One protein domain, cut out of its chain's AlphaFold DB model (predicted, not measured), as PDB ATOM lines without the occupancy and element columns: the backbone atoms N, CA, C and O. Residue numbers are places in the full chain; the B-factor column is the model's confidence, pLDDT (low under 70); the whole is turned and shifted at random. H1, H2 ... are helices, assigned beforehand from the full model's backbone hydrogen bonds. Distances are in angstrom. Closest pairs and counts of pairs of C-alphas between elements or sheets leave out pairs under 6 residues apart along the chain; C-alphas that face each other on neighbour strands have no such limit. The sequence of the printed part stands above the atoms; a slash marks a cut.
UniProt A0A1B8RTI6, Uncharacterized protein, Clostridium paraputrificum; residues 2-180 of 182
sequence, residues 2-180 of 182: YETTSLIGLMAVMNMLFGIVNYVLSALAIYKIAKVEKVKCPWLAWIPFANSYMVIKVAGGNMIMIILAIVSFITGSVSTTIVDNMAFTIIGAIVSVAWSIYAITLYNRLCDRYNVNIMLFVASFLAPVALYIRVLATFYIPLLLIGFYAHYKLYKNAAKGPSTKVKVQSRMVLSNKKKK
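What this domain is: This is residues 2 to 180 of the 182 residues of an uncharacterized protein of Clostridium paraputrificum (UniProt A0A1B8RTI6). Two long arms of helices come together as a V: H1 and H9 run side by side as one arm, and H5, with H4 packed on its first half, makes the other. H3 bridges H1 and H5 near where the arms meet, and H6 sits between H5 and H9; at opposite ends of the length, residues 2 to 13 of H1 and residues 168 to 180, mostly H10, stick out. The printed part has 179 residues with ten named helices, H1 to H10 in order, and no named strand; its class is all helix. It is compact, with a radius of gyration of the C-alphas of 18.4 A, and spans 71 by 30 by 30 A, the free ends adding to the length.

Where its parts are: Find C-alpha 2 at (-56.597, 0.089, -127.950); from there H1 runs through residues 2 to 36, 51.4 A. Next come H2, residues 42 to 46, H3, residues 48 to 59, 16.9 A, and H4, residues 63 to 75, 19.8 A. At C-alpha 86, (-57.854, 18.410, -108.316), H5 begins and runs to residue 114, 41.2 A. Then read H6, residues 119 to 125, H7, 127 to 130, and H8, 134 to 137. H9, residues 140 to 158, covers 27.4 A; H10, residues 164 to 178, covers 21.5 A and ends at C-alpha 178, (-18.026, 14.247, -68.992).

How they stand to each other: H1, H3, H4, H5 and H9 form a bundle, a group of helices in which each touches at least one other. Look first at H1 and H9: they touch, C-alphas 29 and 155 being closest at 4.1 A, the same way at a shallow tilt of 14 degrees. H1 touches H2 with residues 24 to 35 alone, closest C-alphas 27 and 45, 5.0 A. H1 touches H3 with residues 23 to 34 alone, closest C-alphas 34 and 58, 6.2 A. H4 and H5, a hairpin, touch at C-alphas 75 and 92, 4.4 A, opposite ways at a steep tilt of 42 degrees. H5 touches H9 with residues 111 to 114 alone, closest C-alphas 114 and 157, 5.7 A. H6 touches H9, closest C-alphas 124 and 147, 4.8 A. H7 touches H9, closest C-alphas 127 and 143, 5.4 A; H8 is close to H7 but not clearly touching, C-alphas 130 and 136 being 4.6 A apart. H10 is close to H5 but not clearly touching, C-alphas 113 and 166 being 6.2 A apart. H1 and H5 are apart. In H1, H5, H6, H9 and H10 every O i to N i+4 pair is within hydrogen-bond range; H3 has 6 of 8, H4 6 of 9, H2 0 of 1 but 2 of 2 O i to N i+3 pairs, and H7 and H8 are too short for an O i to N i+4 pair.

The domain as a whole: The C-alphas of Tyr 2 and Lys 179, the two farthest apart, are 73.9 A apart. The printed part has no cut and no long link; H4 to H5 is short, the others tight. Look for pLDDT under 70 in residues 2 to 5, 76 to 84 and 164 to 180; the mean of the printed part is 81.7.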
ATOM      1  N   TYR A   2     -57.023   1.336-128.619       57.62
ATOM      2  CA  TYR A   2     -56.597   0.089-127.950       57.62
ATOM      3  C   TYR A   2     -55.085  -0.012-127.658       57.62
ATOM      4  O   TYR A   2     -54.705  -0.393-126.553       57.62
ATOM      5  N   GLU A   3     -54.217   0.385-128.594       59.94
ATOM      6  CA  GLU A   3     -52.756   0.295-128.407       59.94
ATOM      7  C   GLU A   3     -52.247   1.174-127.255       59.94
ATOM      8  O   GLU A   3     -51.500   0.713-126.393       59.94
ATOM      9  N   THR A   4     -52.723   2.417-127.163       61.81
ATOM     10  CA  THR A   4     -52.363   3.350-126.087       61.81
ATOM     11  C   THR A   4     -52.828   2.860-124.716       61.81
ATOM     12  O   THR A   4     -52.091   2.974-123.741       61.81
ATOM     13  N   THR A   5     -54.015   2.252-124.637       68.75
ATOM     14  CA  THR A   5     -54.543   1.683-123.389       68.75
ATOM     15  C   THR A   5     -53.741   0.456-122.950       68.75
ATOM     16  O   THR A   5     -53.453   0.304-121.763       68.75
ATOM     17  N   SER A   6     -53.303  -0.381-123.898       72.62
ATOM     18  CA  SER A   6     -52.462  -1.549-123.607       72.62
ATOM     19  C   SER A   6     -51.068  -1.167-123.084       72.62
ATOM     20  O   SER A   6     -50.580  -1.774-122.130       72.62
ATOM     21  N   LEU A   7     -50.465  -0.103-123.629       72.69
ATOM     22  CA  LEU A   7     -49.161   0.405-123.197       72.69
ATOM     23  C   LEU A   7     -49.219   1.003-121.782       72.69
ATOM     24  O   LEU A   7     -48.351   0.732-120.952       72.69
ATOM     25  N   ILE A   8     -50.260   1.792-121.489       75.56
ATOM     26  CA  ILE A   8     -50.486   2.373-120.156       75.56
ATOM     27  C   ILE A   8     -50.711   1.262-119.122       75.56
ATOM     28  O   ILE A   8     -50.127   1.307-118.037       75.56
ATOM     29  N   GLY A   9     -51.495   0.237-119.471       75.19
ATOM     30  CA  GLY A   9     -51.707  -0.936-118.622       75.19
ATOM     31  C   GLY A   9     -50.409  -1.690-118.322       75.19
ATOM     32  O   GLY A   9     -50.124  -1.989-117.161       75.19
ATOM     33  N   LEU A  10     -49.574  -1.931-119.338       78.75
ATOM     34  CA  LEU A  10     -48.274  -2.582-119.163       78.75
ATOM     35  C   LEU A  10     -47.349  -1.773-118.241       78.75
ATOM     36  O   LEU A  10     -46.756  -2.333-117.319       78.75
ATOM     37  N   MET A  11     -47.267  -0.454-118.437       75.50
ATOM     38  CA  MET A  11     -46.468   0.434-117.587       75.50
ATOM     39  C   MET A  11     -46.945   0.427-116.130       75.50
ATOM     40  O   MET A  11     -46.121   0.409-115.214       75.50
ATOM     41  N   ALA A  12     -48.259   0.390-115.891       77.44
ATOM     42  CA  ALA A  12     -48.817   0.293-114.544       77.44
ATOM     43  C   ALA A  12     -48.420  -1.023-113.852       77.44
ATOM     44  O   ALA A  12     -47.973  -1.003-112.703       77.44
ATOM     45  N   VAL A  13     -48.508  -2.153-114.564       81.06
ATOM     46  CA  VAL A  13     -48.090  -3.468-114.051       81.06
ATOM     47  C   VAL A  13     -46.592  -3.490-113.752       81.06
ATOM     48  O   VAL A  13     -46.187  -3.936-112.677       81.06
ATOM     49  N   MET A  14     -45.756  -2.963-114.653       81.06
ATOM     50  CA  MET A  14     -44.316  -2.871-114.408       81.06
ATOM     51  C   MET A  14     -44.021  -2.022-113.169       81.06
ATOM     52  O   MET A  14     -43.298  -2.477-112.285       81.06
ATOM     53  N   ASN A  15     -44.624  -0.839-113.041       81.62
ATOM     54  CA  ASN A  15     -44.435   0.030-111.876       81.62
ATOM     55  C   ASN A  15     -44.846  -0.647-110.568       81.62
ATOM     56  O   ASN A  15     -44.147  -0.513-109.562       81.62
ATOM     57  N   MET A  16     -45.940  -1.411-110.581       83.31
ATOM     58  CA  MET A  16     -46.364  -2.207-109.432       83.31
ATOM     59  C   MET A  16     -45.311  -3.260-109.061       83.31
ATOM     60  O   MET A  16     -44.926  -3.346-107.895       83.31
ATOM     61  N   LEU A  17     -44.791  -4.014-110.035       87.81
ATOM     62  CA  LEU A  17     -43.740  -5.012-109.804       87.81
ATOM     63  C   LEU A  17     -42.461  -4.376-109.248       87.81
ATOM     64  O   LEU A  17     -41.927  -4.845-108.240       87.81
ATOM     65  N   PHE A  18     -41.997  -3.275-109.847       87.06
ATOM     66  CA  PHE A  18     -40.830  -2.546-109.348       87.06
ATOM     67  C   PHE A  18     -41.067  -2.007-107.931       87.06
ATOM     68  O   PHE A  18     -40.184  -2.106-107.076       87.06
ATOM     69  N   GLY A  19     -42.266  -1.490-107.654       85.31
ATOM     70  CA  GLY A  19     -42.672  -1.025-106.331       85.31
ATOM     71  C   GLY A  19     -42.621  -2.130-105.275       85.31
ATOM     72  O   GLY A  19     -42.051  -1.922-104.203       85.31
ATOM     73  N   ILE A  20     -43.138  -3.322-105.595       88.81
ATOM     74  CA  ILE A  20     -43.107  -4.493-104.706       88.81
ATOM     75  C   ILE A  20     -41.664  -4.911-104.414       88.81
ATOM     76  O   ILE A  20     -41.303  -5.100-103.252       88.81
ATOM     77  N   VAL A  21     -40.814  -5.014-105.438       92.06
ATOM     78  CA  VAL A  21     -39.404  -5.389-105.246       92.06
ATOM     79  C   VAL A  21     -38.666  -4.347-104.401       92.06
ATOM     80  O   VAL A  21     -37.966  -4.717-103.454       92.06
ATOM     81  N   ASN A  22     -38.861  -3.049-104.672       90.12
ATOM     82  CA  ASN A  22     -38.262  -1.976-103.872       90.12
ATOM     83  C   ASN A  22     -38.686  -2.080-102.404       90.12
ATOM     84  O   ASN A  22     -37.864  -1.960-101.494       90.12
ATOM     85  N   TYR A  23     -39.978  -2.320-102.184       90.00
ATOM     86  CA  TYR A  23     -40.556  -2.470-100.862       90.00
ATOM     87  C   TYR A  23     -39.941  -3.651-100.107       90.00
ATOM     88  O   TYR A  23     -39.496  -3.478 -98.973       90.00
ATOM     89  N   VAL A  24     -39.842  -4.826-100.737       94.38
ATOM     90  CA  VAL A  24     -39.237  -6.019-100.123       94.38
ATOM     91  C   VAL A  24     -37.774  -5.761 -99.754       94.38
ATOM     92  O   VAL A  24     -37.353  -6.084 -98.642       94.38
ATOM     93  N   LEU A  25     -36.995  -5.128-100.636       94.44
ATOM     94  CA  LEU A  25     -35.599  -4.779-100.354       94.44
ATOM     95  C   LEU A  25     -35.475  -3.767 -99.209       94.44
ATOM     96  O   LEU A  25     -34.600  -3.908 -98.349       94.44
ATOM     97  N   SER A  26     -36.364  -2.775 -99.162       93.69
ATOM     98  CA  SER A  26     -36.439  -1.818 -98.061       93.69
ATOM     99  C   SER A  26     -36.783  -2.504 -96.738       93.69
ATOM    100  O   SER A  26     -36.051  -2.358 -95.757       93.69
ATOM    101  N   ALA A  27     -37.825  -3.340 -96.715       94.25
ATOM    102  CA  ALA A  27     -38.223  -4.123 -95.550       94.25
ATOM    103  C   ALA A  27     -37.078  -5.004 -95.036       94.25
ATOM    104  O   ALA A  27     -36.793  -4.991 -93.839       94.25
ATOM    105  N   LEU A  28     -36.356  -5.689 -95.928       96.12
ATOM    106  CA  LEU A  28     -35.182  -6.489 -95.578       96.12
ATOM    107  C   LEU A  28     -34.071  -5.648 -94.941       96.12
ATOM    108  O   LEU A  28     -33.532  -6.027 -93.894       96.12
ATOM    109  N   ALA A  29     -33.727  -4.507 -95.547       95.12
ATOM    110  CA  ALA A  29     -32.694  -3.609 -95.036       95.12
ATOM    111  C   ALA A  29     -33.049  -3.087 -93.636       95.12
ATOM    112  O   ALA A  29     -32.257  -3.220 -92.700       95.12
ATOM    113  N   ILE A  30     -34.264  -2.566 -93.471       96.31
ATOM    114  CA  ILE A  30     -34.740  -1.992 -92.210       96.31
ATOM    115  C   ILE A  30     -34.911  -3.067 -91.136       96.31
ATOM    116  O   ILE A  30     -34.492  -2.859 -89.999       96.31
ATOM    117  N   TYR A  31     -35.431  -4.245 -91.483       96.25
ATOM    118  CA  TYR A  31     -35.514  -5.395 -90.580       96.25
ATOM    119  C   TYR A  31     -34.138  -5.786 -90.035       96.25
ATOM    120  O   TYR A  31     -33.972  -6.025 -88.834       96.25
ATOM    121  N   LYS A  32     -33.125  -5.839 -90.912       95.31
ATOM    122  CA  LYS A  32     -31.758  -6.192 -90.517       95.31
ATOM    123  C   LYS A  32     -31.155  -5.137 -89.595       95.31
ATOM    124  O   LYS A  32     -30.603  -5.504 -88.559       95.31
ATOM    125  N   ILE A  33     -31.307  -3.856 -89.932       94.25
ATOM    126  CA  ILE A  33     -30.876  -2.730 -89.090       94.25
ATOM    127  C   ILE A  33     -31.556  -2.800 -87.720       94.25
ATOM    128  O   ILE A  33     -30.882  -2.768 -86.696       94.25
ATOM    129  N   ALA A  34     -32.876  -2.990 -87.683       93.69
ATOM    130  CA  ALA A  34     -33.644  -3.083 -86.446       93.69
ATOM    131  C   ALA A  34     -33.171  -4.235 -85.545       93.69
ATOM    132  O   ALA A  34     -33.085  -4.066 -84.329       93.69
ATOM    133  N   LYS A  35     -32.817  -5.390 -86.127       93.00
ATOM    134  CA  LYS A  35     -32.216  -6.511 -85.385       93.00
ATOM    135  C   LYS A  35     -30.845  -6.163 -84.811       93.00
ATOM    136  O   LYS A  35     -30.586  -6.454 -83.646       93.00
ATOM    137  N   VAL A  36     -29.975  -5.552 -85.614       92.00
ATOM    138  CA  VAL A  36     -28.619  -5.151 -85.196       92.00
ATOM    139  C   VAL A  36     -28.674  -4.108 -84.079       92.00
ATOM    140  O   VAL A  36     -27.899  -4.178 -83.127       92.00
ATOM    141  N   GLU A  37     -29.633  -3.189 -84.153       87.94
ATOM    142  CA  GLU A  37     -29.861  -2.135 -83.160       87.94
ATOM    143  C   GLU A  37     -30.759  -2.574 -81.992       87.94
ATOM    144  O   GLU A  37     -31.056  -1.773 -81.109       87.94
ATOM    145  N   LYS A  38     -31.162  -3.854 -81.950       90.31
ATOM    146  CA  LYS A  38     -31.981  -4.461 -80.885       90.31
ATOM    147  C   LYS A  38     -33.305  -3.728 -80.626       90.31
ATOM    148  O   LYS A  38     -33.775  -3.637 -79.492       90.31
ATOM    149  N   VAL A  39     -33.932  -3.215 -81.682       90.38
ATOM    150  CA  VAL A  39     -35.239  -2.557 -81.601       90.38
ATOM    151  C   VAL A  39     -36.330  -3.590 -81.298       90.38
ATOM    152  O   VAL A  39     -36.355  -4.673 -81.884       90.38
ATOM    153  N   LYS A  40     -37.265  -3.250 -80.399       88.44
ATOM    154  CA  LYS A  40     -38.446  -4.083 -80.113       88.44
ATOM    155  C   LYS A  40     -39.298  -4.258 -81.379       88.44
ATOM    156  O   LYS A  40     -39.619  -3.265 -82.030       88.44
ATOM    157  N   CYS A  41     -39.687  -5.501 -81.673       91.25
ATOM    158  CA  CYS A  41     -40.525  -5.893 -82.816       91.25
ATOM    159  C   CYS A  41     -39.943  -5.517 -84.200       91.25
ATOM    160  O   CYS A  41     -40.575  -4.781 -84.954       91.25
ATOM    161  N   PRO A  42     -38.764  -6.044 -84.591       91.38
ATOM    162  CA  PRO A  42     -38.143  -5.719 -85.881       91.38
ATOM    163  C   PRO A  42     -38.984  -6.176 -87.083       91.38
ATOM    164  O   PRO A  42     -38.869  -5.606 -88.165       91.38
ATOM    165  N   TRP A  43     -39.846  -7.179 -86.893       92.12
ATOM    166  CA  TRP A  43     -40.734  -7.723 -87.920       92.12
ATOM    167  C   TRP A  43     -41.749  -6.703 -88.459       92.12
ATOM    168  O   TRP A  43     -42.223  -6.879 -89.575       92.12
ATOM    169  N   LEU A  44     -42.007  -5.602 -87.740       92.31
ATOM    170  CA  LEU A  44     -42.860  -4.507 -88.218       92.31
ATOM    171  C   LEU A  44     -42.357  -3.882 -89.531       92.31
ATOM    172  O   LEU A  44     -43.140  -3.283 -90.258       92.31
ATOM    173  N   ALA A  45     -41.078  -4.056 -89.880       92.75
ATOM    174  CA  ALA A  45     -40.542  -3.620 -91.170       92.75
ATOM    175  C   ALA A  45     -41.245  -4.274 -92.383       92.75
ATOM    176  O   ALA A  45     -41.203  -3.716 -93.477       92.75
ATOM    177  N   TRP A  46     -41.905  -5.423 -92.195       92.50
ATOM    178  CA  TRP A  46     -42.645  -6.159 -93.230       92.50
ATOM    179  C   TRP A  46     -44.094  -5.709 -93.419       92.50
ATOM    180  O   TRP A  46     -44.795  -6.267 -94.255       92.50
ATOM    181  N   ILE A  47     -44.564  -4.724 -92.654       89.44
ATOM    182  CA  ILE A  47     -45.892  -4.137 -92.845       89.44
ATOM    183  C   ILE A  47     -45.706  -2.769 -93.514       89.44
ATOM    184  O   ILE A  47     -44.939  -1.972 -92.982       89.44
ATOM    185  N   PRO A  48     -46.371  -2.439 -94.639       80.19
ATOM    186  CA  PRO A  48     -46.084  -1.220 -95.407       80.19
ATOM    187  C   PRO A  48     -46.113   0.080 -94.590       80.19
ATOM    188  O   PRO A  48     -45.143   0.833 -94.591       80.19
ATOM    189  N   PHE A  49     -47.175   0.315 -93.817       78.25
ATOM    190  CA  PHE A  49     -47.285   1.515 -92.977       78.25
ATOM    191  C   PHE A  49     -46.324   1.487 -91.779       78.25
ATOM    192  O   PHE A  49     -45.751   2.512 -91.403       78.25
ATOM    193  N   ALA A  50     -46.095   0.309 -91.190       88.00
ATOM    194  CA  ALA A  50     -45.177   0.175 -90.065       88.00
ATOM    195  C   ALA A  50     -43.702   0.186 -90.509       88.00
ATOM    196  O   ALA A  50     -42.831   0.486 -89.698       88.00
ATOM    197  N   ASN A  51     -43.409  -0.052 -91.791       91.94
ATOM    198  CA  ASN A  51     -42.082   0.112 -92.374       91.94
ATOM    199  C   ASN A  51     -41.632   1.570 -92.252       91.94
ATOM    200  O   ASN A  51     -40.571   1.821 -91.685       91.94
ATOM    201  N   SER A  52     -42.478   2.529 -92.645       90.19
ATOM    202  CA  SER A  52     -42.214   3.964 -92.468       90.19
ATOM    203  C   SER A  52     -41.936   4.318 -91.004       90.19
ATOM    204  O   SER A  52     -40.963   5.009 -90.703       90.19
ATOM    205  N   TYR A  53     -42.728   3.777 -90.072       92.62
ATOM    206  CA  TYR A  53     -42.473   3.922 -88.636       92.62
ATOM    207  C   TYR A  53     -41.107   3.350 -88.230       92.62
ATOM    208  O   TYR A  53     -40.348   3.996 -87.506       92.62
ATOM    209  N   MET A  54     -40.766   2.155 -88.713       94.19
ATOM    210  CA  MET A  54     -39.492   1.510 -88.415       94.19
ATOM    211  C   MET A  54     -38.312   2.301 -88.970       94.19
ATOM    212  O   MET A  54     -37.338   2.456 -88.241       94.19
ATOM    213  N   VAL A  55     -38.406   2.858 -90.184       93.75
ATOM    214  CA  VAL A  55     -37.388   3.743 -90.775       93.75
ATOM    215  C   VAL A  55     -37.142   4.948 -89.865       93.75
ATOM    216  O   VAL A  55     -35.995   5.202 -89.498       93.75
ATOM    217  N   ILE A  56     -38.204   5.646 -89.435       93.38
ATOM    218  CA  ILE A  56     -38.102   6.777 -88.497       93.38
ATOM    219  C   ILE A  56     -37.425   6.324 -87.199       93.38
ATOM    220  O   ILE A  56     -36.494   6.974 -86.723       93.38
ATOM    221  N   LYS A  57     -37.843   5.178 -86.652       93.06
ATOM    222  CA  LYS A  57     -37.324   4.636 -85.394       93.06
ATOM    223  C   LYS A  57     -35.835   4.320 -85.447       93.06
ATOM    224  O   LYS A  57     -35.087   4.808 -84.605       93.06
ATOM    225  N   VAL A  58     -35.401   3.522 -86.422       93.75
ATOM    226  CA  VAL A  58     -33.998   3.085 -86.533       93.75
ATOM    227  C   VAL A  58     -33.079   4.242 -86.927       93.75
ATOM    228  O   VAL A  58     -31.953   4.361 -86.441       93.75
ATOM    229  N   ALA A  59     -33.568   5.178 -87.744       92.75
ATOM    230  CA  ALA A  59     -32.815   6.372 -88.115       92.75
ATOM    231  C   ALA A  59     -32.732   7.425 -86.991       92.75
ATOM    232  O   ALA A  59     -31.962   8.381 -87.117       92.75
ATOM    233  N   GLY A  60     -33.479   7.265 -85.890       90.94
ATOM    234  CA  GLY A  60     -33.550   8.249 -84.804       90.94
ATOM    235  C   GLY A  60     -34.265   9.541 -85.221       90.94
ATOM    236  O   GLY A  60     -33.824  10.639 -84.883       90.94
ATOM    237  N   GLY A  61     -35.304   9.421 -86.046       90.50
ATOM    238  CA  GLY A  61     -36.155  10.521 -86.495       90.50
ATOM    239  C   GLY A  61     -37.180  10.968 -85.447       90.50
ATOM    240  O   GLY A  61     -37.313  10.382 -84.375       90.50
ATOM    241  N   ASN A  62     -37.925  12.022 -85.778       91.88
ATOM    242  CA  ASN A  62     -39.040  12.513 -84.976       91.88
ATOM    243  C   ASN A  62     -40.288  11.680 -85.296       91.88
ATOM    244  O   ASN A  62     -40.774  11.702 -86.424       91.88
ATOM    245  N   MET A  63     -40.819  10.976 -84.296       90.44
ATOM    246  CA  MET A  63     -41.961  10.072 -84.464       90.44
ATOM    247  C   MET A  63     -43.239  10.768 -84.932       90.44
ATOM    248  O   MET A  63     -44.037  10.128 -85.605       90.44
ATOM    249  N   ILE A  64     -43.417  12.064 -84.652       90.38
ATOM    250  CA  ILE A  64     -44.582  12.840 -85.116       90.38
ATOM    251  C   ILE A  64     -44.669  12.840 -86.652       90.38
ATOM    252  O   ILE A  64     -45.758  12.836 -87.223       90.38
ATOM    253  N   MET A  65     -43.526  12.741 -87.335       90.75
ATOM    254  CA  MET A  65     -43.449  12.734 -88.797       90.75
ATOM    255  C   MET A  65     -44.046  11.470 -89.435       90.75
ATOM    256  O   MET A  65     -44.167  11.411 -90.655       90.75
ATOM    257  N   ILE A  66     -44.474  10.474 -88.646       89.56
ATOM    258  CA  ILE A  66     -45.270   9.353 -89.162       89.56
ATOM    259  C   ILE A  66     -46.591   9.826 -89.781       89.56
ATOM    260  O   ILE A  66     -47.070   9.206 -90.727       89.56
ATOM    261  N   ILE A  67     -47.146  10.949 -89.304       88.75
ATOM    262  CA  ILE A  67     -48.370  11.544 -89.856       88.75
ATOM    263  C   ILE A  67     -48.167  11.890 -91.334       88.75
ATOM    264  O   ILE A  67     -49.028  11.575 -92.146       88.75
ATOM    265  N   LEU A  68     -47.007  12.439 -91.716       88.00
ATOM    266  CA  LEU A  68     -46.689  12.721 -93.122       88.00
ATOM    267  C   LEU A  68     -46.685  11.452 -93.979       88.00
ATOM    268  O   LEU A  68     -47.199  11.476 -95.092       88.00
ATOM    269  N   ALA A  69     -46.150  10.343 -93.460       86.06
ATOM    270  CA  ALA A  69     -46.150   9.064 -94.169       86.06
ATOM    271  C   ALA A  69     -47.572   8.522 -94.368       86.06
ATOM    272  O   ALA A  69     -47.912   8.056 -95.451       86.06
ATOM    273  N   ILE A  70     -48.402   8.593 -93.321       86.56
ATOM    274  CA  ILE A  70     -49.791   8.122 -93.352       86.56
ATOM    275  C   ILE A  70     -50.613   8.978 -94.313       86.56
ATOM    276  O   ILE A  70     -51.299   8.434 -95.172       86.56
ATOM    277  N   VAL A  71     -50.512  10.307 -94.211       85.50
ATOM    278  CA  VAL A  71     -51.230  11.212 -95.112       85.50
ATOM    279  C   VAL A  71     -50.759  10.994 -96.546       85.50
ATOM    280  O   VAL A  71     -51.613  10.832 -97.401       85.50
ATOM    281  N   SER A  72     -49.451  10.878 -96.812       83.38
ATOM    282  CA  SER A  72     -48.929  10.569 -98.157       83.38
ATOM    283  C   SER A  72     -49.450   9.237 -98.706       83.38
ATOM    284  O   SER A  72     -49.693   9.126 -99.903       83.38
ATOM    285  N   PHE A  73     -49.661   8.231 -97.857       78.06
ATOM    286  CA  PHE A  73     -50.256   6.964 -98.278       78.06
ATOM    287  C   PHE A  73     -51.742   7.116 -98.637       78.06
ATOM    288  O   PHE A  73     -52.188   6.560 -99.637       78.06
ATOM    289  N   ILE A  74     -52.492   7.894 -97.848       78.62
ATOM    290  CA  ILE A  74     -53.927   8.144 -98.057       78.62
ATOM    291  C   ILE A  74     -54.176   9.050 -99.258       78.62
ATOM    292  O   ILE A  74     -55.157   8.837 -99.948       78.62
ATOM    293  N   THR A  75     -53.339  10.062 -99.483       74.38
ATOM    294  CA  THR A  75     -53.504  11.071-100.545       74.38
ATOM    295  C   THR A  75     -52.649  10.781-101.780       74.38
ATOM    296  O   THR A  75     -52.707  11.507-102.771       74.38
ATOM    297  N   GLY A  76     -51.840   9.720-101.732       65.94
ATOM    298  CA  GLY A  76     -51.010   9.254-102.836       65.94
ATOM    299  C   GLY A  76     -51.817   8.660-103.992       65.94
ATOM    300  O   GLY A  76     -53.046   8.609-103.979       65.94
ATOM    301  N   SER A  77     -51.104   8.153-104.996       57.12
ATOM    302  CA  SER A  77     -51.621   7.784-106.324       57.12
ATOM    303  C   SER A  77     -52.834   6.837-106.368       57.12
ATOM    304  O   SER A  77     -53.565   6.861-107.351       57.12
ATOM    305  N   VAL A  78     -53.082   6.023-105.336       50.56
ATOM    306  CA  VAL A  78     -54.246   5.106-105.288       50.56
ATOM    307  C   VAL A  78     -55.555   5.847-104.967       50.56
ATOM    308  O   VAL A  78     -56.640   5.398-105.319       50.56
ATOM    309  N   SER A  79     -55.470   6.994-104.299       53.69
ATOM    310  CA  SER A  79     -56.631   7.768-103.844       53.69
ATOM    311  C   SER A  79     -57.108   8.798-104.860       53.69
ATOM    312  O   SER A  79     -58.306   9.056-104.961       53.69
ATOM    313  N   THR A  80     -56.193   9.328-105.672       55.78
ATOM    314  CA  THR A  80     -56.477  10.318-106.722       55.78
ATOM    315  C   THR A  80     -57.260   9.725-107.892       55.78
ATOM    316  O   THR A  80     -57.829  10.464-108.681       55.78
ATOM    317  N   THR A  81     -57.308   8.395-108.014       55.25
ATOM    318  CA  THR A  81     -58.177   7.696-108.974       55.25
ATOM    319  C   THR A  81     -59.595   7.472-108.446       55.25
ATOM    320  O   THR A  81     -60.482   7.150-109.226       55.25
ATOM    321  N   ILE A  82     -59.803   7.590-107.129       59.16
ATOM    322  CA  ILE A  82     -61.101   7.384-106.462       59.16
ATOM    323  C   ILE A  82     -61.774   8.734-106.196       59.16
ATOM    324  O   ILE A  82     -62.987   8.872-106.331       59.16
ATOM    325  N   VAL A  83     -60.977   9.732-105.815       61.53
ATOM    326  CA  VAL A  83     -61.422  11.090-105.520       61.53
ATOM    327  C   VAL A  83     -61.028  11.974-106.700       61.53
ATOM    328  O   VAL A  83     -59.897  12.451-106.763       61.53
ATOM    329  N   ASP A  84     -61.957  12.190-107.634       67.00
ATOM    330  CA  ASP A  84     -61.778  13.081-108.790       67.00
ATOM    331  C   ASP A  84     -61.828  14.559-108.349       67.00
ATOM    332  O   ASP A  84     -62.757  15.316-108.627       67.00
ATOM    333  N   ASN A  85     -60.859  14.949-107.518       77.06
ATOM    334  CA  ASN A  85     -60.727  16.287-106.966       77.06
ATOM    335  C   ASN A  85     -59.287  16.778-107.146       77.06
ATOM    336  O   ASN A  85     -58.336  16.291-106.522       77.06
ATOM    337  N   MET A  86     -59.139  17.798-107.988       78.38
ATOM    338  CA  MET A  86     -57.854  18.410-108.316       78.38
ATOM    339  C   MET A  86     -57.127  18.960-107.078       78.38
ATOM    340  O   MET A  86     -55.913  18.798-106.961       78.38
ATOM    341  N   ALA A  87     -57.846  19.549-106.115       80.31
ATOM    342  CA  ALA A  87     -57.241  20.063-104.887       80.31
ATOM    343  C   ALA A  87     -56.667  18.929-104.021       80.31
ATOM    344  O   ALA A  87     -55.552  19.044-103.511       80.31
ATOM    345  N   PHE A  88     -57.385  17.806-103.912       78.50
ATOM    346  CA  PHE A  88     -56.921  16.626-103.178       78.50
ATOM    347  C   PHE A  88     -55.652  16.030-103.807       78.50
ATOM    348  O   PHE A  88     -54.701  15.705-103.097       78.50
ATOM    349  N   THR A  89     -55.592  15.989-105.141       77.44
ATOM    350  CA  THR A  89     -54.415  15.534-105.899       77.44
ATOM    351  C   THR A  89     -53.192  16.425-105.663       77.44
ATOM    352  O   THR A  89     -52.097  15.924-105.402       77.44
ATOM    353  N   ILE A  90     -53.364  17.751-105.695       80.69
ATOM    354  CA  ILE A  90     -52.271  18.707-105.453       80.69
ATOM    355  C   ILE A  90     -51.753  18.591-104.014       80.69
ATOM    356  O   ILE A  90     -50.543  18.513-103.797       80.69
ATOM    357  N   ILE A  91     -52.655  18.528-103.029       83.00
ATOM    358  CA  ILE A  91     -52.286  18.338-101.619       83.00
ATOM    359  C   ILE A  91     -51.523  17.021-101.449       83.00
ATOM    360  O   ILE A  91     -50.471  16.997-100.807       83.00
ATOM    361  N   GLY A  92     -52.002  15.938-102.065       81.81
ATOM    362  CA  GLY A  92     -51.340  14.640-102.010       81.81
ATOM    363  C   GLY A  92     -49.938  14.641-102.606       81.81
ATOM    364  O   GLY A  92     -49.010  14.083-102.009       81.81
ATOM    365  N   ALA A  93     -49.742  15.345-103.722       80.25
ATOM    366  CA  ALA A  93     -48.425  15.530-104.320       80.25
ATOM    367  C   ALA A  93     -47.472  16.284-103.375       80.25
ATOM    368  O   ALA A  93     -46.358  15.815-103.129       80.25
ATOM    369  N   ILE A  94     -47.916  17.400-102.782       85.44
ATOM    370  CA  ILE A  94     -47.104  18.199-101.847       85.44
ATOM    371  C   ILE A  94     -46.698  17.364-100.627       85.44
ATOM    372  O   ILE A  94     -45.520  17.324-100.263       85.44
ATOM    373  N   VAL A  95     -47.652  16.658-100.011       88.25
ATOM    374  CA  VAL A  95     -47.383  15.808 -98.842       88.25
ATOM    375  C   VAL A  95     -46.412  14.679 -99.194       88.25
ATOM    376  O   VAL A  95     -45.501  14.387 -98.417       88.25
ATOM    377  N   SER A  96     -46.545  14.082-100.379       84.81
ATOM    378  CA  SER A  96     -45.654  13.016-100.847       84.81
ATOM    379  C   SER A  96     -44.226  13.506-101.100       84.81
ATOM    380  O   SER A  96     -43.264  12.808-100.766       84.81
ATOM    381  N   VAL A  97     -44.062  14.728-101.616       86.19
ATOM    382  CA  VAL A  97     -42.747  15.374-101.745       86.19
ATOM    383  C   VAL A  97     -42.145  15.649-100.365       86.19
ATOM    384  O   VAL A  97     -40.990  15.298-100.124       86.19
ATOM    385  N   ALA A  98     -42.924  16.200 -99.429       90.50
ATOM    386  CA  ALA A  98     -42.461  16.466 -98.068       90.50
ATOM    387  C   ALA A  98     -42.023  15.179 -97.343       90.50
ATOM    388  O   ALA A  98     -40.954  15.140 -96.727       90.50
ATOM    389  N   TRP A  99     -42.806  14.101 -97.469       90.19
ATOM    390  CA  TRP A  99     -42.436  12.782 -96.959       90.19
ATOM    391  C   TRP A  99     -41.151  12.258 -97.607       90.19
ATOM    392  O   TRP A  99     -40.269  11.779 -96.899       90.19
ATOM    393  N   SER A 100     -41.002  12.397 -98.926       88.19
ATOM    394  CA  SER A 100     -39.810  11.952 -99.659       88.19
ATOM    395  C   SER A 100     -38.541  12.668 -99.195       88.19
ATOM    396  O   SER A 100     -37.530  12.020 -98.916       88.19
ATOM    397  N   ILE A 101     -38.603  13.993 -99.031       91.12
ATOM    398  CA  ILE A 101     -37.498  14.793 -98.485       91.12
ATOM    399  C   ILE A 101     -37.147  14.296 -97.084       91.12
ATOM    400  O   ILE A 101     -35.981  14.027 -96.789       91.12
ATOM    401  N   TYR A 102     -38.152  14.117 -96.225       93.06
ATOM    402  CA  TYR A 102     -37.923  13.626 -94.875       93.06
ATOM    403  C   TYR A 102     -37.298  12.224 -94.868       93.06
ATOM    404  O   TYR A 102     -36.298  12.004 -94.181       93.06
ATOM    405  N   ALA A 103     -37.808  11.302 -95.684       91.44
ATOM    406  CA  ALA A 103     -37.268   9.958 -95.841       91.44
ATOM    407  C   ALA A 103     -35.799   9.978 -96.286       91.44
ATOM    408  O   ALA A 103     -34.988   9.253 -95.709       91.44
ATOM    409  N   ILE A 104     -35.415  10.852 -97.225       93.06
ATOM    410  CA  ILE A 104     -34.011  11.040 -97.625       93.06
ATOM    411  C   ILE A 104     -33.154  11.447 -96.421       93.06
ATOM    412  O   ILE A 104     -32.076  10.886 -96.236       93.06
ATOM    413  N   THR A 105     -33.621  12.354 -95.553       94.31
ATOM    414  CA  THR A 105     -32.850  12.731 -94.350       94.31
ATOM    415  C   THR A 105     -32.643  11.559 -93.386       94.31
ATOM    416  O   THR A 105     -31.574  11.433 -92.783       94.31
ATOM    417  N   LEU A 106     -33.632  10.669 -93.256       94.81
ATOM    418  CA  LEU A 106     -33.532   9.462 -92.432       94.81
ATOM    419  C   LEU A 106     -32.560   8.459 -93.051       94.81
ATOM    420  O   LEU A 106     -31.670   7.954 -92.364       94.81
ATOM    421  N   TYR A 107     -32.679   8.222 -94.360       94.62
ATOM    422  CA  TYR A 107     -31.753   7.370 -95.094       94.62
ATOM    423  C   TYR A 107     -30.335   7.928 -95.080       94.62
ATOM    424  O   TYR A 107     -29.413   7.127 -95.002       94.62
ATOM    425  N   ASN A 108     -30.132   9.249 -95.056       94.31
ATOM    426  CA  ASN A 108     -28.805   9.848 -94.907       94.31
ATOM    427  C   ASN A 108     -28.150   9.416 -93.591       94.31
ATOM    428  O   ASN A 108     -27.046   8.881 -93.589       94.31
ATOM    429  N   ARG A 109     -28.888   9.510 -92.478       93.06
ATOM    430  CA  ARG A 109     -28.399   9.060 -91.162       93.06
ATOM    431  C   ARG A 109     -28.082   7.567 -91.134       93.06
ATOM    432  O   ARG A 109     -27.139   7.157 -90.460       93.06
ATOM    433  N   LEU A 110     -28.873   6.740 -91.821       93.44
ATOM    434  CA  LEU A 110     -28.608   5.301 -91.937       93.44
ATOM    435  C   LEU A 110     -27.401   5.024 -92.839       93.44
ATOM    436  O   LEU A 110     -26.552   4.206 -92.495       93.44
ATOM    437  N   CYS A 111     -27.291   5.737 -93.952       93.00
ATOM    438  CA  CYS A 111     -26.176   5.663 -94.883       93.00
ATOM    439  C   CYS A 111     -24.854   6.025 -94.201       93.00
ATOM    440  O   CYS A 111     -23.901   5.257 -94.312       93.00
ATOM    441  N   ASP A 112     -24.818   7.088 -93.399       91.88
ATOM    442  CA  ASP A 112     -23.647   7.462 -92.600       91.88
ATOM    443  C   ASP A 112     -23.276   6.363 -91.594       91.88
ATOM    444  O   ASP A 112     -22.111   5.978 -91.449       91.88
ATOM    445  N   ARG A 113     -24.284   5.789 -90.924       91.62
ATOM    446  CA  ARG A 113     -24.099   4.742 -89.907       91.62
ATOM    447  C   ARG A 113     -23.576   3.432 -90.491       91.62
ATOM    448  O   ARG A 113     -22.786   2.743 -89.842       91.62
ATOM    449  N   TYR A 114     -23.989   3.103 -91.711       91.44
ATOM    450  CA  TYR A 114     -23.669   1.850 -92.396       91.44
ATOM    451  C   TYR A 114     -22.737   2.036 -93.607       91.44
ATOM    452  O   TYR A 114     -22.552   1.104 -94.386       91.44
ATOM    453  N   ASN A 115     -22.098   3.201 -93.747       90.88
ATOM    454  CA  ASN A 115     -21.143   3.527 -94.813       90.88
ATOM    455  C   ASN A 115     -21.680   3.233 -96.232       90.88
ATOM    456  O   ASN A 115     -21.075   2.499 -97.019       90.88
ATOM    457  N   VAL A 116     -22.865   3.761 -96.531       92.25
ATOM    458  CA  VAL A 116     -23.512   3.705 -97.849       92.25
ATOM    459  C   VAL A 116     -23.568   5.118 -98.422       92.25
ATOM    460  O   VAL A 116     -23.680   6.081 -97.679       92.25
ATOM    461  N   ASN A 117     -23.467   5.262 -99.743       91.88
ATOM    462  CA  ASN A 117     -23.588   6.569-100.380       91.88
ATOM    463  C   ASN A 117     -25.072   6.959-100.500       91.88
ATOM    464  O   ASN A 117     -25.828   6.273-101.192       91.88
ATOM    465  N   ILE A 118     -25.466   8.067 -99.867       91.44
ATOM    466  CA  ILE A 118     -26.839   8.592 -99.892       91.44
ATOM    467  C   ILE A 118     -27.316   8.982-101.296       91.44
ATOM    468  O   ILE A 118     -28.512   8.907-101.576       91.44
ATOM    469  N   MET A 119     -26.400   9.325-102.209       92.19
ATOM    470  CA  MET A 119     -26.743   9.726-103.579       92.19
ATOM    471  C   MET A 119     -27.485   8.629-104.343       92.19
ATOM    472  O   MET A 119     -28.262   8.933-105.243       92.19
ATOM    473  N   LEU A 120     -27.318   7.363-103.940       91.25
ATOM    474  CA  LEU A 120     -28.105   6.256-104.478       91.25
ATOM    475  C   LEU A 120     -29.599   6.443-104.168       91.25
ATOM    476  O   LEU A 120     -30.432   6.315-105.060       91.25
ATOM    477  N   PHE A 121     -29.955   6.815-102.937       91.44
ATOM    478  CA  PHE A 121     -31.349   7.098-102.591       91.44
ATOM    479  C   PHE A 121     -31.837   8.368-103.285       91.44
ATOM    480  O   PHE A 121     -32.896   8.328-103.896       91.44
ATOM    481  N   VAL A 122     -31.060   9.458-103.274       90.06
ATOM    482  CA  VAL A 122     -31.446  10.716-103.947       90.06
ATOM    483  C   VAL A 122     -31.785  10.479-105.422       90.06
ATOM    484  O   VAL A 122     -32.854  10.883-105.867       90.06
ATOM    485  N   ALA A 123     -30.933   9.755-106.156       88.94
ATOM    486  CA  ALA A 123     -31.198   9.387-107.547       88.94
ATOM    487  C   ALA A 123     -32.493   8.569-107.692       88.94
ATOM    488  O   ALA A 123     -33.309   8.832-108.568       88.94
ATOM    489  N   SER A 124     -32.736   7.625-106.786       85.50
ATOM    490  CA  SER A 124     -33.939   6.783-106.815       85.50
ATOM    491  C   SER A 124     -35.225   7.576-106.576       85.50
ATOM    492  O   SER A 124     -36.238   7.332-107.224       85.50
ATOM    493  N   PHE A 125     -35.185   8.563-105.677       83.56
ATOM    494  CA  PHE A 125     -36.311   9.461-105.406       83.56
ATOM    495  C   PHE A 125     -36.604  10.428-106.569       83.56
ATOM    496  O   PHE A 125     -37.688  11.006-106.603       83.56
ATOM    497  N   LEU A 126     -35.701  10.565-107.550       83.69
ATOM    498  CA  LEU A 126     -35.963  11.289-108.800       83.69
ATOM    499  C   LEU A 126     -36.724  10.444-109.834       83.69
ATOM    500  O   LEU A 126     -37.254  11.013-110.786       83.69
ATOM    501  N   ALA A 127     -36.833   9.119-109.661       81.75
ATOM    502  CA  ALA A 127     -37.520   8.250-110.623       81.75
ATOM    503  C   ALA A 127     -38.985   8.666-110.890       81.75
ATOM    504  O   ALA A 127     -39.365   8.736-112.057       81.75
ATOM    505  N   PRO A 128     -39.812   9.023-109.885       75.69
ATOM    506  CA  PRO A 128     -41.167   9.515-110.142       75.69
ATOM    507  C   PRO A 128     -41.186  10.822-110.945       75.69
ATOM    508  O   PRO A 128     -42.054  11.001-111.789       75.69
ATOM    509  N   VAL A 129     -40.214  11.714-110.723       75.31
ATOM    510  CA  VAL A 129     -40.091  12.990-111.453       75.31
ATOM    511  C   VAL A 129     -39.678  12.749-112.906       75.31
ATOM    512  O   VAL A 129     -40.165  13.419-113.814       75.31
ATOM    513  N   ALA A 130     -38.821  11.752-113.138       78.94
ATOM    514  CA  ALA A 130     -38.325  11.397-114.460       78.94
ATOM    515  C   ALA A 130     -39.442  11.001-115.443       78.94
ATOM    516  O   ALA A 130     -39.302  11.249-116.635       78.94
ATOM    517  N   LEU A 131     -40.569  10.462-114.959       72.69
ATOM    518  CA  LEU A 131     -41.727  10.128-115.801       72.69
ATOM    519  C   LEU A 131     -42.398  11.355-116.432       72.69
ATOM    520  O   LEU A 131     -42.989  11.240-117.502       72.69
ATOM    521  N   TYR A 132     -42.295  12.525-115.797       70.69
ATOM    522  CA  TYR A 132     -42.934  13.756-116.274       70.69
ATOM    523  C   TYR A 132     -42.033  14.575-117.208       70.69
ATOM    524  O   TYR A 132     -42.506  15.486-117.883       70.69
ATOM    525  N   ILE A 133     -40.737  14.254-117.273       76.88
ATOM    526  CA  ILE A 133     -39.756  14.961-118.102       76.88
ATOM    527  C   ILE A 133     -39.288  14.015-119.205       76.88
ATOM    528  O   ILE A 133     -38.541  13.074-118.954       76.88
ATOM    529  N   ARG A 134     -39.672  14.297-120.456       73.88
ATOM    530  CA  ARG A 134     -39.444  13.417-121.621       73.88
ATOM    531  C   ARG A 134     -37.997  12.924-121.766       73.88
ATOM    532  O   ARG A 134     -37.783  11.762-122.085       73.88
ATOM    533  N   VAL A 135     -37.014  13.788-121.514       75.94
ATOM    534  CA  VAL A 135     -35.581  13.433-121.579       75.94
ATOM    535  C   VAL A 135     -35.182  12.479-120.447       75.94
ATOM    536  O   VAL A 135     -34.394  11.559-120.658       75.94
ATOM    537  N   LEU A 136     -35.742  12.672-119.250       74.62
ATOM    538  CA  LEU A 136     -35.444  11.852-118.077       74.62
ATOM    539  C   LEU A 136     -36.206  10.523-118.068       74.62
ATOM    540  O   LEU A 136     -35.745   9.583-117.427       74.62
ATOM    541  N   ALA A 137     -37.306  10.402-118.814       76.25
ATOM    542  CA  ALA A 137     -38.093   9.172-118.899       76.25
ATOM    543  C   ALA A 137     -37.254   7.965-119.365       76.25
ATOM    544  O   ALA A 137     -37.431   6.860-118.855       76.25
ATOM    545  N   THR A 138     -36.264   8.180-120.239       81.94
ATOM    546  CA  THR A 138     -35.290   7.152-120.666       81.94
ATOM    547  C   THR A 138     -34.479   6.583-119.495       81.94
ATOM    548  O   THR A 138     -34.060   5.428-119.517       81.94
ATOM    549  N   PHE A 139     -34.282   7.376-118.440       83.12
ATOM    550  CA  PHE A 139     -33.566   6.983-117.229       83.12
ATOM    551  C   PHE A 139     -34.480   6.408-116.145       83.12
ATOM    552  O   PHE A 139     -33.977   6.004-115.102       83.12
ATOM    553  N   TYR A 140     -35.794   6.312-116.370       83.06
ATOM    554  CA  TYR A 140     -36.741   5.835-115.362       83.06
ATOM    555  C   TYR A 140     -36.361   4.463-114.785       83.06
ATOM    556  O   TYR A 140     -36.174   4.323-113.576       83.06
ATOM    557  N   ILE A 141     -36.169   3.465-115.654       86.06
ATOM    558  CA  ILE A 141     -35.787   2.106-115.245       86.06
ATOM    559  C   ILE A 141     -34.407   2.103-114.558       86.06
ATOM    560  O   ILE A 141     -34.310   1.567-113.451       86.06
ATOM    561  N   PRO A 142     -33.348   2.729-115.119       89.69
ATOM    562  CA  PRO A 142     -32.079   2.892-114.412       89.69
ATOM    563  C   PRO A 142     -32.205   3.494-113.004       89.69
ATOM    564  O   PRO A 142     -31.604   2.972-112.068       89.69
ATOM    565  N   LEU A 143     -33.005   4.551-112.822       89.19
ATOM    566  CA  LEU A 143     -33.202   5.197-111.519       89.19
ATOM    567  C   LEU A 143     -33.900   4.264-110.515       89.19
ATOM    568  O   LEU A 143     -33.510   4.228-109.346       89.19
ATOM    569  N   LEU A 144     -34.863   3.450-110.959       87.69
ATOM    570  CA  LEU A 144     -35.479   2.417-110.116       87.69
ATOM    571  C   LEU A 144     -34.473   1.340-109.686       87.69
ATOM    572  O   LEU A 144     -34.430   0.957-108.515       87.69
ATOM    573  N   LEU A 145     -33.626   0.878-110.611       90.75
ATOM    574  CA  LEU A 145     -32.595  -0.125-110.326       90.75
ATOM    575  C   LEU A 145     -31.527   0.399-109.358       90.75
ATOM    576  O   LEU A 145     -31.056  -0.348-108.496       90.75
ATOM    577  N   ILE A 146     -31.183   1.689-109.438       92.75
ATOM    578  CA  ILE A 146     -30.331   2.348-108.437       92.75
ATOM    579  C   ILE A 146     -30.975   2.246-107.045       92.75
ATOM    580  O   ILE A 146     -30.265   1.982-106.073       92.75
ATOM    581  N   GLY A 147     -32.303   2.351-106.948       90.25
ATOM    582  CA  GLY A 147     -33.050   2.189-105.695       90.25
ATOM    583  C   GLY A 147     -32.968   0.788-105.123       90.25
ATOM    584  O   GLY A 147     -32.737   0.619-103.922       90.25
ATOM    585  N   PHE A 148     -33.057  -0.228-105.976       93.88
ATOM    586  CA  PHE A 148     -32.859  -1.613-105.555       93.88
ATOM    587  C   PHE A 148     -31.449  -1.820-105.015       93.88
ATOM    588  O   PHE A 148     -31.257  -2.363-103.923       93.88
ATOM    589  N   TYR A 149     -30.456  -1.327-105.752       94.94
ATOM    590  CA  TYR A 149     -29.063  -1.416-105.351       94.94
ATOM    591  C   TYR A 149     -28.789  -0.665-104.040       94.94
ATOM    592  O   TYR A 149     -28.051  -1.172-103.192       94.94
ATOM    593  N   ALA A 150     -29.412   0.499-103.827       94.62
ATOM    594  CA  ALA A 150     -29.294   1.281-102.599       94.62
ATOM    595  C   ALA A 150     -29.744   0.474-101.372       94.62
ATOM    596  O   ALA A 150     -28.978   0.311-100.417       94.62
ATOM    597  N   HIS A 151     -30.953  -0.093-101.424       95.00
ATOM    598  CA  HIS A 151     -31.502  -0.910-100.342       95.00
ATOM    599  C   HIS A 151     -30.704  -2.203-100.132       95.00
ATOM    600  O   HIS A 151     -30.389  -2.552 -98.993       95.00
ATOM    601  N   TYR A 152     -30.296  -2.879-101.210       95.31
ATOM    602  CA  TYR A 152     -29.448  -4.069-101.124       95.31
ATOM    603  C   TYR A 152     -28.093  -3.773-100.461       95.31
ATOM    604  O   TYR A 152     -27.651  -4.500 -99.566       95.31
ATOM    605  N   LYS A 153     -27.431  -2.680-100.856       94.50
ATOM    606  CA  LYS A 153     -26.148  -2.262-100.276       94.50
ATOM    607  C   LYS A 153     -26.298  -1.895 -98.802       94.50
ATOM    608  O   LYS A 153     -25.451  -2.283 -97.994       94.50
ATOM    609  N   LEU A 154     -27.389  -1.217 -98.445       94.88
ATOM    610  CA  LEU A 154     -27.727  -0.906 -97.059       94.88
ATOM    611  C   LEU A 154     -27.944  -2.173 -96.228       94.88
ATOM    612  O   LEU A 154     -27.341  -2.302 -95.166       94.88
ATOM    613  N   TYR A 155     -28.701  -3.144 -96.737       95.31
ATOM    614  CA  TYR A 155     -28.876  -4.451 -96.102       95.31
ATOM    615  C   TYR A 155     -27.538  -5.174 -95.878       95.31
ATOM    616  O   TYR A 155     -27.236  -5.611 -94.761       95.31
ATOM    617  N   LYS A 156     -26.705  -5.269 -96.923       94.50
ATOM    618  CA  LYS A 156     -25.414  -5.973 -96.870       94.50
ATOM    619  C   LYS A 156     -24.459  -5.337 -95.864       94.50
ATOM    620  O   LYS A 156     -23.759  -6.053 -95.149       94.50
ATOM    621  N   ASN A 157     -24.425  -4.009 -95.790       93.00
ATOM    622  CA  ASN A 157     -23.588  -3.312 -94.820       93.00
ATOM    623  C   ASN A 157     -24.165  -3.381 -93.404       93.00
ATOM    624  O   ASN A 157     -23.407  -3.597 -92.463       93.00
ATOM    625  N   ALA A 158     -25.487  -3.303 -93.240       91.31
ATOM    626  CA  ALA A 158     -26.133  -3.514 -91.947       91.31
ATOM    627  C   ALA A 158     -25.821  -4.899 -91.370       91.31
ATOM    628  O   ALA A 158     -25.593  -5.031 -90.169       91.31
ATOM    629  N   ALA A 159     -25.716  -5.928 -92.215       89.81
ATOM    630  CA  ALA A 159     -25.327  -7.268 -91.784       89.81
ATOM    631  C   ALA A 159     -23.922  -7.353 -91.163       89.81
ATOM    632  O   ALA A 159     -23.686  -8.243 -90.350       89.81
ATOM    633  N   LYS A 160     -23.023  -6.419 -91.496       88.81
ATOM    634  CA  LYS A 160     -21.669  -6.318 -90.927       88.81
ATOM    635  C   LYS A 160     -21.630  -5.541 -89.603       88.81
ATOM    636  O   LYS A 160     -20.587  -5.487 -88.959       88.81
ATOM    637  N   GLY A 161     -22.752  -4.951 -89.192       82.94
ATOM    638  CA  GLY A 161     -22.849  -4.073 -88.030       82.94
ATOM    639  C   GLY A 161     -22.522  -2.602 -88.339       82.94
ATOM    640  O   GLY A 161     -22.112  -2.270 -89.453       82.94
ATOM    641  N   PRO A 162     -22.728  -1.690 -87.368       80.62
ATOM    642  CA  PRO A 162     -22.504  -0.257 -87.560       80.62
ATOM    643  C   PRO A 162     -21.031   0.060 -87.832       80.62
ATOM    644  O   PRO A 162     -20.140  -0.520 -87.206       80.62
ATOM    645  N   SER A 163     -20.774   1.032 -88.709       74.44
ATOM    646  CA  SER A 163     -19.422   1.482 -89.047       74.44
ATOM    647  C   SER A 163     -18.658   1.972 -87.809       74.44
ATOM    648  O   SER A 163     -19.171   2.734 -86.981       74.44
ATOM    649  N   THR A 164     -17.389   1.578 -87.697       59.38
ATOM    650  CA  THR A 164     -16.480   1.980 -86.610       59.38
ATOM    651  C   THR A 164     -16.274   3.493 -86.535       59.38
ATOM    652  O   THR A 164     -16.113   4.017 -85.433       59.38
ATOM    653  N   LYS A 165     -16.378   4.220 -87.658       53.25
ATOM    654  CA  LYS A 165     -16.270   5.693 -87.684       53.25
ATOM    655  C   LYS A 165     -17.329   6.383 -86.803       53.25
ATOM    656  O   LYS A 165     -17.014   7.352 -86.116       53.25
ATOM    657  N   VAL A 166     -18.545   5.838 -86.715       52.25
ATOM    658  CA  VAL A 166     -19.636   6.403 -85.890       52.25
ATOM    659  C   VAL A 166     -19.510   6.018 -84.407       52.25
ATOM    660  O   VAL A 166     -19.862   6.802 -83.517       52.25
ATOM    661  N   LYS A 167     -18.914   4.855 -84.099       47.81
ATOM    662  CA  LYS A 167     -18.533   4.497 -82.716       47.81
ATOM    663  C   LYS A 167     -17.514   5.482 -82.128       47.81
ATOM    664  O   LYS A 167     -17.565   5.768 -80.933       47.81
ATOM    665  N   VAL A 168     -16.609   6.014 -82.950       44.19
ATOM    666  CA  VAL A 168     -15.591   6.985 -82.514       44.19
ATOM    667  C   VAL A 168     -16.215   8.357 -82.235       44.19
ATOM    668  O   VAL A 168     -15.930   8.950 -81.195       44.19
ATOM    669  N   GLN A 169     -17.135   8.824 -83.084       43.22
ATOM    670  CA  GLN A 169     -17.815  10.112 -82.888       43.22
ATOM    671  C   GLN A 169     -18.722  10.114 -81.643       43.22
ATOM    672  O   GLN A 169     -18.682  11.047 -80.842       43.22
ATOM    673  N   SER A 170     -19.473   9.034 -81.409       46.62
ATOM    674  CA  SER A 170     -20.310   8.891 -80.207       46.62
ATOM    675  C   SER A 170     -19.484   8.768 -78.915       46.62
ATOM    676  O   SER A 170     -19.842   9.385 -77.909       46.62
ATOM    677  N   ARG A 171     -18.332   8.072 -78.934       41.03
ATOM    678  CA  ARG A 171     -17.378   8.064 -77.801       41.03
ATOM    679  C   ARG A 171     -16.763   9.439 -77.532       41.03
ATOM    680  O   ARG A 171     -16.660   9.820 -76.368       41.03
ATOM    681  N   MET A 172     -16.389  10.196 -78.567       37.31
ATOM    682  CA  MET A 172     -15.842  11.551 -78.399       37.31
ATOM    683  C   MET A 172     -16.866  12.518 -77.789       37.31
ATOM    684  O   MET A 172     -16.536  13.250 -76.856       37.31
ATOM    685  N   VAL A 173     -18.127  12.482 -78.234       47.12
ATOM    686  CA  VAL A 173     -19.198  13.336 -77.682       47.12
ATOM    687  C   VAL A 173     -19.508  12.984 -76.219       47.12
ATOM    688  O   VAL A 173     -19.702  13.879 -75.395       47.12
ATOM    689  N   LEU A 174     -19.497  11.694 -75.860       45.31
ATOM    690  CA  LEU A 174     -19.667  11.243 -74.471       45.31
ATOM    691  C   LEU A 174     -18.484  11.638 -73.569       45.31
ATOM    692  O   LEU A 174     -18.695  12.012 -72.416       45.31
ATOM    693  N   SER A 175     -17.252  11.602 -74.086       44.78
ATOM    694  CA  SER A 175     -16.058  12.062 -73.364       44.78
ATOM    695  C   SER A 175     -16.080  13.580 -73.129       44.78
ATOM    696  O   SER A 175     -15.839  14.028 -72.007       44.78
ATOM    697  N   ASN A 176     -16.482  14.370 -74.131       48.72
ATOM    698  CA  ASN A 176     -16.588  15.825 -73.993       48.72
ATOM    699  C   ASN A 176     -17.719  16.264 -73.051       48.72
ATOM    700  O   ASN A 176     -17.548  17.237 -72.318       48.72
ATOM    701  N   LYS A 177     -18.842  15.534 -72.991       48.34
ATOM    702  CA  LYS A 177     -19.894  15.802 -71.993       48.34
ATOM    703  C   LYS A 177     -19.443  15.522 -70.558       48.34
ATOM    704  O   LYS A 177     -19.866  16.233 -69.655       48.34
ATOM    705  N   LYS A 178     -18.565  14.536 -70.333       49.22
ATOM    706  CA  LYS A 178     -18.026  14.247 -68.992       49.22
ATOM    707  C   LYS A 178     -17.011  15.283 -68.494       49.22
ATOM    708  O   LYS A 178     -16.819  15.376 -67.288       49.22
ATOM    709  N   LYS A 179     -16.388  16.073 -69.377       52.25
ATOM    710  CA  LYS A 179     -15.395  17.094 -68.990       52.25
ATOM    711  C   LYS A 179     -15.982  18.455 -68.590       52.25
ATOM    712  O   LYS A 179     -15.240  19.280 -68.073       52.25
ATOM    713  N   LYS A 180     -17.287  18.697 -68.765       48.53
ATOM    714  CA  LYS A 180     -17.956  19.924 -68.289       48.53
ATOM    715  C   LYS A 180     -18.690  19.684 -66.965       48.53
ATOM    716  O   LYS A 180     -19.914  19.698 -66.912       48.53
TER     717      LYS A 180